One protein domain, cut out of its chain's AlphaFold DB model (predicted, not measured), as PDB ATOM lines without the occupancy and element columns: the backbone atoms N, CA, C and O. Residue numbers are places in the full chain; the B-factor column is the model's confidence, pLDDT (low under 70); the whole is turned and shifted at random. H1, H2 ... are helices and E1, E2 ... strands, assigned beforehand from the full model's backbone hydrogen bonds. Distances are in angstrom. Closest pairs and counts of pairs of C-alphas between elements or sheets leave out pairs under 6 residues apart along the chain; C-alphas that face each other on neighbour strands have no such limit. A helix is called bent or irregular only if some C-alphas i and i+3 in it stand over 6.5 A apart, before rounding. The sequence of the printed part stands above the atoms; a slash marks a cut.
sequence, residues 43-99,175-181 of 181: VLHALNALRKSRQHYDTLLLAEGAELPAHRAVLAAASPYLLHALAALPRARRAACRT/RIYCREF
ATOM      1  N   VAL A  43     267.414 216.504 299.269       97.50
ATOM      2  CA  VAL A  43     267.398 217.746 298.476       97.50
ATOM      3  C   VAL A  43     267.847 218.944 299.316       97.50
ATOM      4  O   VAL A  43     268.716 219.704 298.888       97.50
ATOM      5  N   LEU A  44     267.329 219.105 300.538       97.00
ATOM      6  CA  LEU A  44     267.746 220.201 301.422       97.00
ATOM      7  C   LEU A  44     269.228 220.107 301.809       97.00
ATOM      8  O   LEU A  44     269.918 221.132 301.866       97.00
ATOM      9  N   HIS A  45     269.740 218.894 302.027       98.00
ATOM     10  CA  HIS A  45     271.160 218.670 302.280       98.00
ATOM     11  C   HIS A  45     272.024 219.119 301.088       98.00
ATOM     12  O   HIS A  45     272.973 219.889 301.271       98.00
ATOM     13  N   ALA A  46     271.649 218.722 299.868       97.44
ATOM     14  CA  ALA A  46     272.336 219.120 298.641       97.44
ATOM     15  C   ALA A  46     272.304 220.644 298.424       97.44
ATOM     16  O   ALA A  46     273.344 221.260 298.186       97.44
ATOM     17  N   LEU A  47     271.148 221.296 298.605       96.50
ATOM     18  CA  LEU A  47     271.023 222.755 298.484       96.50
ATOM     19  C   LEU A  47     271.889 223.505 299.508       96.50
ATOM     20  O   LEU A  47     272.462 224.554 299.201       96.50
ATOM     21  N   ASN A  48     272.038 222.973 300.724       96.44
ATOM     22  CA  ASN A  48     272.940 223.551 301.718       96.44
ATOM     23  C   ASN A  48     274.418 223.366 301.333       96.44
ATOM     24  O   ASN A  48     275.220 224.275 301.559       96.44
ATOM     25  N   ALA A  49     274.788 222.232 300.733       97.12
ATOM     26  CA  ALA A  49     276.133 222.012 300.205       97.12
ATOM     27  C   ALA A  49     276.462 222.988 299.054       97.12
ATOM     28  O   ALA A  49     277.525 223.616 299.066       97.12
ATOM     29  N   LEU A  50     275.524 223.216 298.126       96.12
ATOM     30  CA  LEU A  50     275.650 224.222 297.057       96.12
ATOM     31  C   LEU A  50     275.805 225.641 297.619       96.12
ATOM     32  O   LEU A  50     276.696 226.396 297.226       96.12
ATOM     33  N   ARG A  51     275.014 225.984 298.642       95.56
ATOM     34  CA  ARG A  51     275.129 227.268 299.344       95.56
ATOM     35  C   ARG A  51     276.515 227.460 299.970       95.56
ATOM     36  O   ARG A  51     277.107 228.532 299.836       95.56
ATOM     37  N   LYS A  52     277.037 226.435 300.658       95.19
ATOM     38  CA  LYS A  52     278.359 226.466 301.313       95.19
ATOM     39  C   LYS A  52     279.501 226.573 300.300       95.19
ATOM     40  O   LYS A  52     280.424 227.352 300.522       95.19
ATOM     41  N   SER A  53     279.404 225.863 299.176       96.12
ATOM     42  CA  SER A  53     280.359 225.957 298.061       96.12
ATOM     43  C   SER A  53     280.198 227.235 297.223       96.12
ATOM     44  O   SER A  53     281.018 227.501 296.345       96.12
ATOM     45  N   ARG A  54     279.190 228.069 297.530       93.94
ATOM     46  CA  ARG A  54     278.849 229.309 296.813       93.94
ATOM     47  C   ARG A  54     278.561 229.071 295.327       93.94
ATOM     48  O   ARG A  54     278.902 229.912 294.493       93.94
ATOM     49  N   GLN A  55     277.922 227.953 295.012       93.88
ATOM     50  CA  GLN A  55     277.470 227.605 293.667       93.88
ATOM     51  C   GLN A  55     275.959 227.834 293.552       93.88
ATOM     52  O   GLN A  55     275.240 227.668 294.534       93.88
ATOM     53  N   HIS A  56     275.500 228.249 292.369       92.62
ATOM     54  CA  HIS A  56     274.081 228.370 291.995       92.62
ATOM     55  C   HIS A  56     273.171 229.196 292.934       92.62
ATOM     56  O   HIS A  56     271.952 229.065 292.878       92.62
ATOM     57  N   TYR A  57     273.726 230.085 293.765       92.62
ATOM     58  CA  TYR A  57     272.930 231.002 294.588       92.62
ATOM     59  C   TYR A  57     272.421 232.167 293.736       92.62
ATOM     60  O   TYR A  57     273.173 232.744 292.982       92.62
ATOM     61  N   ASP A  58     271.183 232.601 293.882       93.06
ATOM     62  CA  ASP A  58     270.586 233.702 293.102       93.06
ATOM     63  C   ASP A  58     270.406 234.988 293.936       93.06
ATOM     64  O   ASP A  58     270.038 236.060 293.437       93.06
ATOM     65  N   THR A  59     270.674 234.917 295.243       92.19
ATOM     66  CA  THR A  59     270.580 236.068 296.140       92.19
ATOM     67  C   THR A  59     271.661 236.077 297.217       92.19
ATOM     68  O   THR A  59     272.159 235.042 297.665       92.19
ATOM     69  N   LEU A  60     272.036 237.287 297.630       93.50
ATOM     70  CA  LEU A  60     272.950 237.569 298.727       93.50
ATOM     71  C   LEU A  60     272.219 238.431 299.754       93.50
ATOM     72  O   LEU A  60     271.872 239.591 299.505       93.50
ATOM     73  N   LEU A  61     272.002 237.863 300.937       92.25
ATOM     74  CA  LEU A  61     271.470 238.605 302.071       92.25
ATOM     75  C   LEU A  61     272.617 239.324 302.778       92.25
ATOM     76  O   LEU A  61     273.623 238.701 303.116       92.25
ATOM     77  N   LEU A  62     272.459 240.626 303.019       92.19
ATOM     78  CA  LEU A  62     273.354 241.368 303.899       92.19
ATOM     79  C   LEU A  62     272.694 241.584 305.254       92.19
ATOM     80  O   LEU A  62     271.686 242.288 305.355       92.19
ATOM     81  N   ALA A  63     273.305 241.029 306.293       87.75
ATOM     82  CA  ALA A  63     272.925 241.251 307.678       87.75
ATOM     83  C   ALA A  63     274.166 241.702 308.448       87.75
ATOM     84  O   ALA A  63     275.167 240.997 308.462       87.75
ATOM     85  N   GLU A  64     274.127 242.904 309.030       91.50
ATOM     86  CA  GLU A  64     275.180 243.405 309.936       91.50
ATOM     87  C   GLU A  64     276.610 243.369 309.354       91.50
ATOM     88  O   GLU A  64     277.602 243.214 310.056       91.50
ATOM     89  N   GLY A  65     276.736 243.531 308.032       90.50
ATOM     90  CA  GLY A  65     278.027 243.480 307.337       90.50
ATOM     91  C   GLY A  65     278.524 242.069 307.005       90.50
ATOM     92  O   GLY A  65     279.567 241.939 306.361       90.50
ATOM     93  N   ALA A  66     277.777 241.028 307.372       91.56
ATOM     94  CA  ALA A  66     277.953 239.675 306.869       91.56
ATOM     95  C   ALA A  66     277.136 239.467 305.586       91.56
ATOM     96  O   ALA A  66     275.989 239.904 305.478       91.56
ATOM     97  N   GLU A  67     277.743 238.786 304.613       93.12
ATOM     98  CA  GLU A  67     277.083 238.387 303.372       93.12
ATOM     99  C   GLU A  67     276.738 236.898 303.443       93.12
ATOM    100  O   GLU A  67     277.621 236.061 303.659       93.12
ATOM    101  N   LEU A  68     275.466 236.564 303.235       93.88
ATOM    102  CA  LEU A  68     274.965 235.196 303.229       93.88
ATOM    103  C   LEU A  68     274.449 234.841 301.823       93.88
ATOM    104  O   LEU A  68     273.388 235.337 301.431       93.88
ATOM    105  N   PRO A  69     275.168 234.001 301.051       95.19
ATOM    106  CA  PRO A  69     274.639 233.446 299.808       95.19
ATOM    107  C   PRO A  69     273.486 232.501 300.129       95.19
ATOM    108  O   PRO A  69     273.572 231.719 301.081       95.19
ATOM    109  N   ALA A  70     272.411 232.585 299.354       95.50
ATOM    110  CA  ALA A  70     271.216 231.776 299.535       95.50
ATOM    111  C   ALA A  70     270.443 231.619 298.216       95.50
ATOM    112  O   ALA A  70     270.696 232.335 297.248       95.50
ATOM    113  N   HIS A  71     269.490 230.687 298.214       95.31
ATOM    114  CA  HIS A  71     268.571 230.452 297.104       95.31
ATOM    115  C   HIS A  71     267.230 231.134 297.408       95.31
ATOM    116  O   HIS A  71     266.648 230.883 298.467       95.31
ATOM    117  N   ARG A  72     266.714 231.984 296.513       94.06
ATOM    118  CA  ARG A  72     265.468 232.742 296.717       94.06
ATOM    119  C   ARG A  72     264.286 231.819 296.919       94.06
ATOM    120  O   ARG A  72     263.485 232.096 297.799       94.06
ATOM    121  N   ALA A  73     264.209 230.728 296.155       94.50
ATOM    122  CA  ALA A  73     263.146 229.735 296.290       94.50
ATOM    123  C   ALA A  73     263.099 229.153 297.713       94.50
ATOM    124  O   ALA A  73     262.041 229.119 298.334       94.50
ATOM    125  N   VAL A  74     264.261 228.797 298.271       96.06
ATOM    126  CA  VAL A  74     264.370 228.256 299.637       96.06
ATOM    127  C   VAL A  74     263.997 229.308 300.682       96.06
ATOM    128  O   VAL A  74     263.259 229.012 301.615       96.06
ATOM    129  N   LEU A  75     264.470 230.549 300.529       95.62
ATOM    130  CA  LEU A  75     264.134 231.637 301.456       95.62
ATOM    131  C   LEU A  75     262.648 232.005 301.422       95.62
ATOM    132  O   LEU A  75     262.065 232.283 302.467       95.62
ATOM    133  N   ALA A  76     262.052 232.013 300.231       96.19
ATOM    134  CA  ALA A  76     260.640 232.292 300.030       96.19
ATOM    135  C   ALA A  76     259.753 231.191 300.632       96.19
ATOM    136  O   ALA A  76     258.770 231.505 301.293       96.19
ATOM    137  N   ALA A  77     260.137 229.920 300.471       96.56
ATOM    138  CA  ALA A  77     259.439 228.793 301.087       96.56
ATOM    139  C   ALA A  77     259.562 228.788 302.622       96.56
ATOM    140  O   ALA A  77     258.615 228.433 303.316       96.56
ATOM    141  N   ALA A  78     260.711 229.205 303.164       96.69
ATOM    142  CA  ALA A  78     260.957 229.208 304.606       96.69
ATOM    143  C   ALA A  78     260.316 230.393 305.353       96.69
ATOM    144  O   ALA A  78     260.161 230.337 306.571       96.69
ATOM    145  N   SER A  79     259.995 231.497 304.668       96.50
ATOM    146  CA  SER A  79     259.454 232.697 305.309       96.50
ATOM    147  C   SER A  79     258.526 233.480 304.372       96.50
ATOM    148  O   SER A  79     259.005 234.054 303.387       96.50
ATOM    149  N   PRO A  80     257.231 233.627 304.721       95.88
ATOM    150  CA  PRO A  80     256.289 234.445 303.951       95.88
ATOM    151  C   PRO A  80     256.750 235.900 303.800       95.88
ATOM    152  O   PRO A  80     256.601 236.513 302.745       95.88
ATOM    153  N   TYR A  81     257.397 236.450 304.832       94.56
ATOM    154  CA  TYR A  81     257.975 237.791 304.772       94.56
ATOM    155  C   TYR A  81     259.033 237.908 303.664       94.56
ATOM    156  O   TYR A  81     259.019 238.861 302.884       94.56
ATOM    157  N   LEU A  82     259.943 236.930 303.568       92.94
ATOM    158  CA  LEU A  82     260.977 236.926 302.532       92.94
ATOM    159  C   LEU A  82     260.393 236.671 301.145       92.94
ATOM    160  O   LEU A  82     260.891 237.260 300.188       92.94
ATOM    161  N   LEU A  83     259.335 235.867 301.024       94.19
ATOM    162  CA  LEU A  83     258.601 235.705 299.770       94.19
ATOM    163  C   LEU A  83     258.103 237.064 299.253       94.19
ATOM    164  O   LEU A  83     258.459 237.457 298.142       94.19
ATOM    165  N   HIS A  84     257.358 237.814 300.071       94.06
ATOM    166  CA  HIS A  84     256.841 239.128 299.676       94.06
ATOM    167  C   HIS A  84     257.966 240.132 299.403       94.06
ATOM    168  O   HIS A  84     257.953 240.815 298.377       94.06
ATOM    169  N   ALA A  85     258.983 240.181 300.268       90.88
ATOM    170  CA  ALA A  85     260.118 241.083 300.100       90.88
ATOM    171  C   ALA A  85     260.911 240.798 298.812       90.88
ATOM    172  O   ALA A  85     261.346 241.732 298.138       90.88
ATOM    173  N   LEU A  86     261.100 239.524 298.446       89.25
ATOM    174  CA  LEU A  86     261.825 239.123 297.238       89.25
ATOM    175  C   LEU A  86     260.974 239.227 295.965       89.25
ATOM    176  O   LEU A  86     261.549 239.392 294.884       89.25
ATOM    177  N   ALA A  87     259.647 239.121 296.073       88.69
ATOM    178  CA  ALA A  87     258.710 239.310 294.966       88.69
ATOM    179  C   ALA A  87     258.566 240.792 294.587       88.69
ATOM    180  O   ALA A  87     258.563 241.126 293.405       88.69
ATOM    181  N   ALA A  88     258.541 241.681 295.585       81.50
ATOM    182  CA  ALA A  88     258.420 243.127 295.399       81.50
ATOM    183  C   ALA A  88     259.675 243.792 294.798       81.50
ATOM    184  O   ALA A  88     259.654 244.980 294.477       81.50
ATOM    185  N   LEU A  89     260.788 243.062 294.643       74.81
ATOM    186  CA  LEU A  89     262.002 243.612 294.044       74.81
ATOM    187  C   LEU A  89     261.772 243.908 292.549       74.81
ATOM    188  O   LEU A  89     261.594 242.968 291.764       74.81
ATOM    189  N   PRO A  90     261.822 245.189 292.122       65.44
ATOM    190  CA  PRO A  90     261.496 245.573 290.756       65.44
ATOM    191  C   PRO A  90     262.455 244.913 289.766       65.44
ATOM    192  O   PRO A  90     263.679 244.944 289.945       65.44
ATOM    193  N   ARG A  91     261.902 244.349 288.683       58.88
ATOM    194  CA  ARG A  91     262.682 243.645 287.652       58.88
ATOM    195  C   ARG A  91     263.766 244.532 287.020       58.88
ATOM    196  O   ARG A  91     264.825 244.031 286.671       58.88
ATOM    197  N   ALA A  92     263.582 245.852 286.993       47.50
ATOM    198  CA  ALA A  92     264.567 246.811 286.482       47.50
ATOM    199  C   ALA A  92     265.905 246.830 287.261       47.50
ATOM    200  O   ALA A  92     266.959 247.105 286.690       47.50
ATOM    201  N   ARG A  93     265.909 246.475 288.556       51.00
ATOM    202  CA  ARG A  93     267.151 246.356 289.349       51.00
ATOM    203  C   ARG A  93     267.927 245.065 289.092       51.00
ATOM    204  O   ARG A  93     269.089 244.984 289.486       51.00
ATOM    205  N   ARG A  94     267.312 244.083 288.426       51.19
ATOM    206  CA  ARG A  94     267.958 242.822 288.045       51.19
ATOM    207  C   ARG A  94     269.004 243.033 286.944       51.19
ATOM    208  O   ARG A  94     270.108 242.505 287.034       51.19
ATOM    209  N   ALA A  95     268.735 243.938 285.999       48.56
ATOM    210  CA  ALA A  95     269.655 244.272 284.907       48.56
ATOM    211  C   ALA A  95     270.859 245.138 285.343       48.56
ATOM    212  O   ALA A  95     271.968 244.967 284.839       48.56
ATOM    213  N   ALA A  96     270.678 246.037 286.318       47.12
ATOM    214  CA  ALA A  96     271.717 246.989 286.733       47.12
ATOM    215  C   ALA A  96     272.903 246.350 287.492       47.12
ATOM    216  O   ALA A  96     273.946 246.983 287.655       47.12
ATOM    217  N   CYS A  97     272.784 245.095 287.943       42.44
ATOM    218  CA  CYS A  97     273.875 244.377 288.612       42.44
ATOM    219  C   CYS A  97     274.904 243.775 287.629       42.44
ATOM    220  O   CYS A  97     275.960 243.309 288.057       42.44
ATOM    221  N   ARG A  98     274.656 243.844 286.309       44.97
ATOM    222  CA  ARG A  98     275.575 243.337 285.271       44.97
ATOM    223  C   ARG A  98     276.933 244.054 285.234       44.97
ATOM    224  O   ARG A  98     277.901 243.490 284.738       44.97
ATOM    225  N   THR A  99     277.050 245.256 285.804       43.28
ATOM    226  CA  THR A  99     278.296 246.049 285.779       43.28
ATOM    227  C   THR A  99     279.167 245.898 287.029       43.28
ATOM    228  O   THR A  99     280.293 246.396 287.062       43.28
ATOM    229  N   ARG A 175     269.789 246.043 302.826       54.97
ATOM    230  CA  ARG A 175     270.032 245.973 301.389       54.97
ATOM    231  C   ARG A 175     270.160 244.504 301.004       54.97
ATOM    232  O   ARG A 175     271.198 243.895 301.234       54.97
ATOM    233  N   ILE A 176     269.097 243.952 300.436       55.91
ATOM    234  CA  ILE A 176     269.125 242.653 299.764       55.91
ATOM    235  C   ILE A 176     269.735 242.880 298.380       55.91
ATOM    236  O   ILE A 176     269.251 243.727 297.624       55.91
ATOM    237  N   TYR A 177     270.809 242.161 298.058       55.62
ATOM    238  CA  TYR A 177     271.411 242.197 296.729       55.62
ATOM    239  C   TYR A 177     271.062 240.893 296.022       55.62
ATOM    240  O   TYR A 177     271.519 239.822 296.411       55.62
ATOM    241  N   CYS A 178     270.255 240.977 294.971       45.62
ATOM    242  CA  CYS A 178     270.055 239.845 294.075       45.62
ATOM    243  C   CYS A 178     271.175 239.836 293.037       45.62
ATOM    244  O   CYS A 178     271.471 240.870 292.433       45.62
ATOM    245  N   ARG A 179     271.795 238.672 292.848       42.50
ATOM    246  CA  ARG A 179     272.799 238.436 291.816       42.50
ATOM    247  C   ARG A 179     272.210 237.392 290.880       42.50
ATOM    248  O   ARG A 179     272.048 236.252 291.288       42.50
ATOM    249  N   GLU A 180     271.868 237.788 289.662       39.03
ATOM    250  CA  GLU A 180     271.431 236.825 288.647       39.03
ATOM    251  C   GLU A 180     272.665 236.093 288.095       39.03
ATOM    252  O   GLU A 180     273.696 236.730 287.842       39.03
ATOM    253  N   PHE A 181     272.575 234.762 288.024       46.19
ATOM    254  CA  PHE A 181     273.552 233.875 287.387       46.19
ATOM    255  C   PHE A 181     273.155 233.627 285.938       46.19
ATOM    256  O   PHE A 181     271.933 233.563 285.680       46.19
TER     257      PHE A 181
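Overview. This is residues 43 to 99 and 175 to 181 of the 181 residues of the protein "BTB domain-containing protein" of Heliothis virescens (UniProt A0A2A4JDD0). A small two-strand hairpin, E1 and E2, sits near the middle, and the helices are strung round it with few contacts between them: H1 at one end near E2, the helical hairpin of H2 and H3 to one side, and H4 at the far end from H1. A separate last piece, residues 175 to 181, runs past E1, and its residues 177 to 178 pair with residues 59 to 60. The printed part has 64 residues, with four named helices and two named strands in the order H1, E1, E2, H2, H3, H4. The sheet has the order E1 - E2, antiparallel, and the class is mixed, helices and strands. The whole is compact, with a radius of gyration of the C-alphas of 11.9 A, and the C-alphas span 33 by 28 by 24 A along their three main axes.

Along the chain. The printed part begins with H1, residues 43 to 53, the longest helix, which measures 15.3 A from C-alpha 43 at (267.398, 217.746, 298.476) to C-alpha 53 at (280.359, 225.957, 298.061). E1 holds residues 59 to 63 and is 12.9 A long from first to last C-alpha. E2 holds residues 66 to 70 and is 12.7 A long, ending with C-alpha 70 at (271.216, 231.776, 299.535). H2, residues 72 to 78, is 9.8 A long, and H3, residues 80 to 87, is 10.5 A long. H4, residues 92 to 99, measures 13.8 A and ends with C-alpha 99 at (278.296, 246.049, 285.779). It is only just irregular: C-alphas 96 and 99 are 6.7 A apart. Residues 175 to 181 hold no named element.

Arrangement. H1 comes near the sheet at E2, where the closest C-alphas of the two, those of Arg 51 and Ala 70, are 6.0 A apart. E1 and E2 form a hairpin of antiparallel strands, with 151 degrees between their N-to-C directions. C-alphas 60 and 69 face each other at 4.6 A. Across the pair, N 61 and O 68 are within hydrogen-bond range at 2.9 A, and so are N 68 and O 61 at 2.8 A. Residues 59 to 60 of E1 also pair, antiparallel, with residues 177 to 178. The closest C-alphas of E1 and H2, those of Thr 59 and Arg 72, are 6.1 A apart. H2 and H3 form a helical hairpin and touch, with the C-alphas of Ala 76 and Leu 83 the closest at 4.0 A. Their lines stand at a shallow tilt of 18 degrees, and they run opposite ways. H4 touches no helix and is apart from H3, from both strands, from H1 and from H2. H1 is apart from H2, H3 and H4. In H1, H2 and H3 each O i to N i+4 pair is within hydrogen-bond range, while in H4 0 of 4 such pairs are, and 1 of 5 O i to N i+3 pairs.

Size, cuts and confidence. The two C-alphas farthest apart are those of His 45 and Ala 92, at 32.9 A. Residues 100 to 174 are cut out and not printed, and C-alphas 99 and 175 are 17.7 A apart across the cut. The links H1 to E1, E1 to E2, E2 to H2, H2 to H3 and H3 to H4 are tight, and no link is long. From the first printed C-alpha, that of Val 43, to that of Phe 181, the chain's last residue, is 20.5 A. The mean pLDDT of the printed part is 81.8. The model's confidence is low, under 70, at residues 90 to 99 and 175 to 181, and H4 has a mean pLDDT of 47.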